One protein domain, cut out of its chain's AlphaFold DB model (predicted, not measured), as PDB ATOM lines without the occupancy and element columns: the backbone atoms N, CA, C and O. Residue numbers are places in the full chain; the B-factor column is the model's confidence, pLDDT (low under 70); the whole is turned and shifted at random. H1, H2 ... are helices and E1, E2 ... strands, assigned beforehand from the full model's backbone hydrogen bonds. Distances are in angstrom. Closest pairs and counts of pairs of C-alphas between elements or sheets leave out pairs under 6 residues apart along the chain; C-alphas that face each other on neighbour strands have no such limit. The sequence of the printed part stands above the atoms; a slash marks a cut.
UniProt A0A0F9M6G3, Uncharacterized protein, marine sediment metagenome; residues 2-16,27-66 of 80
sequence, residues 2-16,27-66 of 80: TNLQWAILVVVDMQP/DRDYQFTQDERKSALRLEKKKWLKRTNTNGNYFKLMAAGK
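AT A GLANCE: This is residues 2 to 16 and 27 to 66 of the 80 residues of an uncharacterized protein of marine sediment metagenome (UniProt A0A0F9M6G3). A small two-stranded hairpin, E1 and E2, makes one wall, and two helices of equal length pack beside it and on each other, nearly at right angles: H2 mainly by E1, and H1 mainly by E2. A short helix, H3, follows E2 and reaches back to H1. The printed part has 55 residues, with three named helices and two named strands in the order H1, H2, E1, E2, H3; the sheet, E1 - E2, is antiparallel, and the class is mostly helix. The whole is compact, with a radius of gyration of the C-alphas of 10.4 A and spans of 28 by 20 by 20 A.

IN THESE COORDINATES: Start at the sheet: find C-alpha 49 at (-35.664, 11.296, -51.803), where strand E1 begins, residues 49 to 51, 6.9 A long. Strand E2 is residues 58 to 61, 10.3 A from first to last C-alpha. Then look at helix H2, residues 34 to 45, 16.9 A long. Helix H1, residues 3 to 14, begins with C-alpha 3 at (-20.496, 15.003, -55.522) and is 16.2 A long. Helix H3, residues 63 to 66, is 5.0 A long and ends with C-alpha 66 at (-32.757, 6.532, -59.354).

HOW THE PARTS SIT: E1 and E2 form a hairpin, antiparallel at 148 degrees between their directions. Look at N 50 and O 60, 2.9 A apart, and N 60 and O 50, 2.8 A apart, both within hydrogen-bond range; C-alphas 51 and 59 face each other at 4.6 A. H2 comes closest to E1 at the C-alphas of Leu 43 and Leu 49, 5.7 A apart, and H2 and E2 are near each other. H1 comes closest to E2 at the C-alphas of Val 12 and Leu 61, 6.2 A apart. H1 and E1 are apart, but only just, at 8.1 A. H1 touches H2 with residues 4 to 8 alone, closest at the C-alphas of Gln 5 and Ser 39, 5.9 A, and their lines are about perpendicular at 75 degrees. H1 and H3 only just touch, with 3 pairs of C-alphas within 8 A, by residues 9 to 13 of H1 alone; the closest C-alphas are those of Leu 9 and Gly 65, 7.1 A. H2 and H3 are only just apart, at 8.1 A. In H1 and H2 every O i to N i+4 pair is within hydrogen-bond range; H3 is too short for such a pair, and its 1 O i to N i+3 pair is within range.

THE WHOLE: The two C-alphas farthest apart are those of Asp 27 and Lys 46, at 29.6 A. Residues 17 to 26 are not printed, and C-alphas 16 and 27 are 14.3 A apart across this cut, which lies in the link from H1 to H2. Of the links that are printed whole, H2 to E1 and E2 to H3 are tight and E1 to E2 is short. The mean pLDDT of the printed part is 73.2, and residues 14 to 16, 27 to 32 and 52 to 57 are under 70 in this model.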
ATOM      1  N   THR A   2     -24.210  17.760 -57.135       78.81
ATOM      2  CA  THR A   2     -22.900  17.889 -56.442       78.81
ATOM      3  C   THR A   2     -22.399  16.505 -56.028       78.81
ATOM      4  O   THR A   2     -23.226  15.635 -55.762       78.81
ATOM      5  N   ASN A   3     -21.078  16.301 -55.915       77.88
ATOM      6  CA  ASN A   3     -20.496  15.003 -55.522       77.88
ATOM      7  C   ASN A   3     -21.076  14.479 -54.198       77.88
ATOM      8  O   ASN A   3     -21.384  13.298 -54.082       77.88
ATOM      9  N   LEU A   4     -21.323  15.377 -53.236       75.88
ATOM     10  CA  LEU A   4     -21.960  15.037 -51.962       75.88
ATOM     11  C   LEU A   4     -23.411  14.555 -52.139       75.88
ATOM     12  O   LEU A   4     -23.824  13.578 -51.529       75.88
ATOM     13  N   GLN A   5     -24.198  15.211 -53.000       74.50
ATOM     14  CA  GLN A   5     -25.571  14.785 -53.299       74.50
ATOM     15  C   GLN A   5     -25.611  13.436 -54.019       74.50
ATOM     16  O   GLN A   5     -26.496  12.632 -53.744       74.50
ATOM     17  N   TRP A   6     -24.659  13.194 -54.921       78.75
ATOM     18  CA  TRP A   6     -24.529  11.919 -55.617       78.75
ATOM     19  C   TRP A   6     -24.156  10.795 -54.644       78.75
ATOM     20  O   TRP A   6     -24.854   9.787 -54.603       78.75
ATOM     21  N   ALA A   7     -23.161  11.013 -53.777       75.25
ATOM     22  CA  ALA A   7     -22.768  10.056 -52.744       75.25
ATOM     23  C   ALA A   7     -23.939   9.687 -51.817       75.25
ATOM     24  O   ALA A   7     -24.170   8.510 -51.564       75.25
ATOM     25  N   ILE A   8     -24.745  10.668 -51.392       76.69
ATOM     26  CA  ILE A   8     -25.952  10.418 -50.586       76.69
ATOM     27  C   ILE A   8     -26.949   9.528 -51.339       76.69
ATOM     28  O   ILE A   8     -27.506   8.608 -50.749       76.69
ATOM     29  N   LEU A   9     -27.187   9.773 -52.631       77.31
ATOM     30  CA  LEU A   9     -28.099   8.940 -53.423       77.31
ATOM     31  C   LEU A   9     -27.569   7.510 -53.587       77.31
ATOM     32  O   LEU A   9     -28.367   6.583 -53.505       77.31
ATOM     33  N   VAL A  10     -26.256   7.333 -53.778       77.12
ATOM     34  CA  VAL A  10     -25.614   6.008 -53.850       77.12
ATOM     35  C   VAL A  10     -25.747   5.266 -52.527       77.12
ATOM     36  O   VAL A  10     -26.153   4.111 -52.524       77.12
ATOM     37  N   VAL A  11     -25.455   5.923 -51.400       74.94
ATOM     38  CA  VAL A  11     -25.580   5.316 -50.067       74.94
ATOM     39  C   VAL A  11     -27.028   4.889 -49.809       74.94
ATOM     40  O   VAL A  11     -27.258   3.763 -49.383       74.94
ATOM     41  N   VAL A  12     -28.009   5.731 -50.150       74.00
ATOM     42  CA  VAL A  12     -29.438   5.393 -49.999       74.00
ATOM     43  C   VAL A  12     -29.889   4.273 -50.953       74.00
ATOM     44  O   VAL A  12     -30.802   3.532 -50.603       74.00
ATOM     45  N   ASP A  13     -29.291   4.131 -52.143       76.06
ATOM     46  CA  ASP A  13     -29.597   3.034 -53.087       76.06
ATOM     47  C   ASP A  13     -28.953   1.703 -52.670       76.06
ATOM     48  O   ASP A  13     -29.554   0.643 -52.837       76.06
ATOM     49  N   MET A  14     -27.734   1.760 -52.126       67.25
ATOM     50  CA  MET A  14     -26.938   0.591 -51.733       67.25
ATOM     51  C   MET A  14     -27.349   0.010 -50.380       67.25
ATOM     52  O   MET A  14     -27.055  -1.154 -50.101       67.25
ATOM     53  N   GLN A  15     -28.005   0.793 -49.518       63.03
ATOM     54  CA  GLN A  15     -28.470   0.282 -48.235       63.03
ATOM     55  C   GLN A  15     -29.782  -0.514 -48.388       63.03
ATOM     56  O   GLN A  15     -30.757  -0.014 -48.950       63.03
ATOM     57  N   PRO A  16     -29.852  -1.744 -47.836       52.66
ATOM     58  CA  PRO A  16     -31.082  -2.541 -47.831       52.66
ATOM     59  C   PRO A  16     -32.162  -1.958 -46.904       52.66
ATOM     60  O   PRO A  16     -33.325  -2.356 -46.985       52.66
ATOM     61  N   ASP A  27     -27.644   0.762 -34.234       42.56
ATOM     62  CA  ASP A  27     -26.582  -0.248 -34.409       42.56
ATOM     63  C   ASP A  27     -25.899  -0.525 -35.772       42.56
ATOM     64  O   ASP A  27     -24.844  -1.155 -35.778       42.56
ATOM     65  N   ARG A  28     -26.398  -0.074 -36.929       48.50
ATOM     66  CA  ARG A  28     -25.806  -0.280 -38.269       48.50
ATOM     67  C   ARG A  28     -26.161   0.807 -39.302       48.50
ATOM     68  O   ARG A  28     -25.893   0.620 -40.489       48.50
ATOM     69  N   ASP A  29     -26.749   1.926 -38.884       53.19
ATOM     70  CA  ASP A  29     -27.225   2.974 -39.798       53.19
ATOM     71  C   ASP A  29     -26.180   4.082 -40.020       53.19
ATOM     72  O   ASP A  29     -25.629   4.650 -39.075       53.19
ATOM     73  N   TYR A  30     -25.918   4.413 -41.290       55.47
ATOM     74  CA  TYR A  30     -25.037   5.516 -41.681       55.47
ATOM     75  C   TYR A  30     -25.623   6.846 -41.198       55.47
ATOM     76  O   TYR A  30     -26.746   7.206 -41.558       55.47
ATOM     77  N   GLN A  31     -24.865   7.578 -40.381       61.09
ATOM     78  CA  GLN A  31     -25.301   8.843 -39.803       61.09
ATOM     79  C   GLN A  31     -24.864  10.017 -40.683       61.09
ATOM     80  O   GLN A  31     -23.680  10.329 -40.768       61.09
ATOM     81  N   PHE A  32     -25.833  10.725 -41.268       64.88
ATOM     82  CA  PHE A  32     -25.537  11.934 -42.034       64.88
ATOM     83  C   PHE A  32     -24.984  13.058 -41.145       64.88
ATOM     84  O   PHE A  32     -25.612  13.470 -40.154       64.88
ATOM     85  N   THR A  33     -23.852  13.617 -41.567       70.94
ATOM     86  CA  THR A  33     -23.291  14.883 -41.081       70.94
ATOM     87  C   THR A  33     -24.240  16.057 -41.359       70.94
ATOM     88  O   THR A  33     -25.190  15.957 -42.141       70.94
ATOM     89  N   GLN A  34     -24.013  17.210 -40.722       71.56
ATOM     90  CA  GLN A  34     -24.889  18.382 -40.868       71.56
ATOM     91  C   GLN A  34     -25.030  18.845 -42.332       71.56
ATOM     92  O   GLN A  34     -26.120  19.248 -42.755       71.56
ATOM     93  N   ASP A  35     -23.961  18.745 -43.121       75.00
ATOM     94  CA  ASP A  35     -23.961  19.131 -44.535       75.00
ATOM     95  C   ASP A  35     -24.624  18.090 -45.440       75.00
ATOM     96  O   ASP A  35     -25.314  18.442 -46.408       75.00
ATOM     97  N   GLU A  36     -24.518  16.811 -45.089       73.44
ATOM     98  CA  GLU A  36     -25.243  15.748 -45.777       73.44
ATOM     99  C   GLU A  36     -26.739  15.821 -45.504       73.44
ATOM    100  O   GLU A  36     -27.531  15.694 -46.434       73.44
ATOM    101  N   ARG A  37     -27.153  16.151 -44.273       75.44
ATOM    102  CA  ARG A  37     -28.566  16.417 -43.956       75.44
ATOM    103  C   ARG A  37     -29.111  17.568 -44.792       75.44
ATOM    104  O   ARG A  37     -30.160  17.427 -45.418       75.44
ATOM    105  N   LYS A  38     -28.392  18.695 -44.870       79.88
ATOM    106  CA  LYS A  38     -28.777  19.828 -45.737       79.88
ATOM    107  C   LYS A  38     -28.900  19.399 -47.200       79.88
ATOM    108  O   LYS A  38     -29.814  19.840 -47.900       79.88
ATOM    109  N   SER A  39     -28.000  18.537 -47.662       81.44
ATOM    110  CA  SER A  39     -28.002  18.024 -49.032       81.44
ATOM    111  C   SER A  39     -29.161  17.057 -49.283       81.44
ATOM    112  O   SER A  39     -29.867  17.213 -50.278       81.44
ATOM    113  N   ALA A  40     -29.451  16.149 -48.354       78.12
ATOM    114  CA  ALA A  40     -30.585  15.234 -48.410       78.12
ATOM    115  C   ALA A  40     -31.929  15.981 -48.393       78.12
ATOM    116  O   ALA A  40     -32.806  15.680 -49.198       78.12
ATOM    117  N   LEU A  41     -32.063  17.045 -47.589       81.19
ATOM    118  CA  LEU A  41     -33.231  17.939 -47.604       81.19
ATOM    119  C   LEU A  41     -33.433  18.624 -48.965       81.19
ATOM    120  O   LEU A  41     -34.558  18.789 -49.436       81.19
ATOM    121  N   ARG A  42     -32.344  19.029 -49.629       84.81
ATOM    122  CA  ARG A  42     -32.415  19.585 -50.992       84.81
ATOM    123  C   ARG A  42     -32.851  18.525 -52.008       84.81
ATOM    124  O   ARG A  42     -33.603  18.851 -52.923       84.81
ATOM    125  N   LEU A  43     -32.416  17.275 -51.848       82.56
ATOM    126  CA  LEU A  43     -32.824  16.145 -52.692       82.56
ATOM    127  C   LEU A  43     -34.287  15.739 -52.448       82.56
ATOM    128  O   LEU A  43     -35.001  15.406 -53.393       82.56
ATOM    129  N   GLU A  44     -34.764  15.851 -51.209       83.62
ATOM    130  CA  GLU A  44     -36.175  15.698 -50.846       83.62
ATOM    131  C   GLU A  44     -37.045  16.756 -51.540       83.62
ATOM    132  O   GLU A  44     -38.024  16.411 -52.200       83.62
ATOM    133  N   LYS A  45     -36.645  18.038 -51.508       84.38
ATOM    134  CA  LYS A  45     -37.342  19.110 -52.251       84.38
ATOM    135  C   LYS A  45     -37.408  18.847 -53.760       84.38
ATOM    136  O   LYS A  45     -38.383  19.218 -54.405       84.38
ATOM    137  N   LYS A  46     -36.399  18.175 -54.321       82.38
ATOM    138  CA  LYS A  46     -36.370  17.745 -55.730       82.38
ATOM    139  C   LYS A  46     -37.207  16.490 -56.010       82.38
ATOM    140  O   LYS A  46     -37.244  16.036 -57.150       82.38
ATOM    141  N   LYS A  47     -37.881  15.927 -55.000       85.12
ATOM    142  CA  LYS A  47     -38.626  14.658 -55.063       85.12
ATOM    143  C   LYS A  47     -37.746  13.458 -55.438       85.12
ATOM    144  O   LYS A  47     -38.236  12.468 -55.979       85.12
ATOM    145  N   TRP A  48     -36.440  13.544 -55.181       84.81
ATOM    146  CA  TRP A  48     -35.485  12.462 -55.449       84.81
ATOM    147  C   TRP A  48     -35.349  11.520 -54.255       84.81
ATOM    148  O   TRP A  48     -35.162  10.321 -54.446       84.81
ATOM    149  N   LEU A  49     -35.532  12.051 -53.046       83.25
ATOM    150  CA  LEU A  49     -35.664  11.296 -51.803       83.25
ATOM    151  C   LEU A  49     -37.048  11.537 -51.194       83.25
ATOM    152  O   LEU A  49     -37.654  12.588 -51.414       83.25
ATOM    153  N   LYS A  50     -37.543  10.579 -50.410       82.75
ATOM    154  CA  LYS A  50     -38.765  10.725 -49.609       82.75
ATOM    155  C   LYS A  50     -38.540  10.187 -48.202       82.75
ATOM    156  O   LYS A  50     -37.929   9.130 -48.050       82.75
ATOM    157  N   ARG A  51     -39.056  10.880 -47.184       79.88
ATOM    158  CA  ARG A  51     -39.055  10.363 -45.810       79.88
ATOM    159  C   ARG A  51     -40.062   9.234 -45.633       79.88
ATOM    160  O   ARG A  51     -41.173   9.317 -46.154       79.88
ATOM    161  N   THR A  52     -39.674   8.183 -44.916       69.94
ATOM    162  CA  THR A  52     -40.454   6.936 -44.843       69.94
ATOM    163  C   THR A  52     -40.889   6.491 -43.450       69.94
ATOM    164  O   THR A  52     -41.753   5.625 -43.388       69.94
ATOM    165  N   ASN A  53     -40.401   7.084 -42.351       64.00
ATOM    166  CA  ASN A  53     -40.944   6.797 -41.013       64.00
ATOM    167  C   ASN A  53     -41.719   7.971 -40.408       64.00
ATOM    168  O   ASN A  53     -41.562   9.125 -40.810       64.00
ATOM    169  N   THR A  54     -42.506   7.640 -39.385       55.50
ATOM    170  CA  THR A  54     -43.359   8.534 -38.591       55.50
ATOM    171  C   THR A  54     -42.592   9.688 -37.933       55.50
ATOM    172  O   THR A  54     -43.167  10.744 -37.698       55.50
ATOM    173  N   ASN A  55     -41.284   9.529 -37.711       56.91
ATOM    174  CA  ASN A  55     -40.409  10.541 -37.108       56.91
ATOM    175  C   ASN A  55     -39.620  11.360 -38.149       56.91
ATOM    176  O   ASN A  55     -38.800  12.197 -37.782       56.91
ATOM    177  N   GLY A  56     -39.817  11.121 -39.453       58.00
ATOM    178  CA  GLY A  56     -39.080  11.800 -40.519       58.00
ATOM    179  C   GLY A  56     -37.573  11.513 -40.535       58.00
ATOM    180  O   GLY A  56     -36.819  12.307 -41.101       58.00
ATOM    181  N   ASN A  57     -37.146  10.406 -39.921       63.84
ATOM    182  CA  ASN A  57     -35.737  10.070 -39.718       63.84
ATOM    183  C   ASN A  57     -35.130   9.274 -40.866       63.84
ATOM    184  O   ASN A  57     -33.932   9.096 -40.858       63.84
ATOM    185  N   TYR A  58     -35.905   8.792 -41.831       70.19
ATOM    186  CA  TYR A  58     -35.413   7.813 -42.799       70.19
ATOM    187  C   TYR A  58     -35.688   8.234 -44.230       70.19
ATOM    188  O   TYR A  58     -36.851   8.470 -44.559       70.19
ATOM    189  N   PHE A  59     -34.670   8.267 -45.093       74.88
ATOM    190  CA  PHE A  59     -34.851   8.529 -46.524       74.88
ATOM    191  C   PHE A  59     -34.920   7.244 -47.347       74.88
ATOM    192  O   PHE A  59     -34.145   6.313 -47.152       74.88
ATOM    193  N   LYS A  60     -35.830   7.242 -48.320       77.19
ATOM    194  CA  LYS A  60     -35.900   6.253 -49.394       77.19
ATOM    195  C   LYS A  60     -35.679   6.932 -50.736       77.19
ATOM    196  O   LYS A  60     -36.221   8.016 -50.985       77.19
ATOM    197  N   LEU A  61     -34.913   6.275 -51.603       80.50
ATOM    198  CA  LEU A  61     -34.704   6.719 -52.973       80.50
ATOM    199  C   LEU A  61     -35.993   6.575 -53.786       80.50
ATOM    200  O   LEU A  61     -36.624   5.518 -53.821       80.50
ATOM    201  N   MET A  62     -36.387   7.656 -54.453       82.44
ATOM    202  CA  MET A  62     -37.538   7.677 -55.354       82.44
ATOM    203  C   MET A  62     -37.098   7.370 -56.788       82.44
ATOM    204  O   MET A  62     -35.944   7.582 -57.158       82.44
ATOM    205  N   ALA A  63     -38.036   6.959 -57.645       82.31
ATOM    206  CA  ALA A  63     -37.754   6.661 -59.054       82.31
ATOM    207  C   ALA A  63     -37.055   7.823 -59.795       82.31
ATOM    208  O   ALA A  63     -36.191   7.591 -60.638       82.31
ATOM    209  N   ALA A  64     -37.383   9.075 -59.452       82.38
ATOM    210  CA  ALA A  64     -36.717  10.259 -59.995       82.38
ATOM    211  C   ALA A  64     -35.240  10.357 -59.570       82.38
ATOM    212  O   ALA A  64     -34.388  10.668 -60.399       82.38
ATOM    213  N   GLY A  65     -34.932  10.032 -58.309       82.12
ATOM    214  CA  GLY A  65     -33.561   9.967 -57.802       82.12
ATOM    215  C   GLY A  65     -32.765   8.834 -58.446       82.12
ATOM    216  O   GLY A  65     -31.629   9.048 -58.848       82.12
ATOM    217  N   LYS A  66     -33.388   7.667 -58.659       79.50
ATOM    218  CA  LYS A  66     -32.757   6.532 -59.354       79.50
ATOM    219  C   LYS A  66     -32.437   6.845 -60.819       79.50
ATOM    220  O   LYS A  66     -31.364   6.500 -61.303       79.50
TER     221      LYS A  66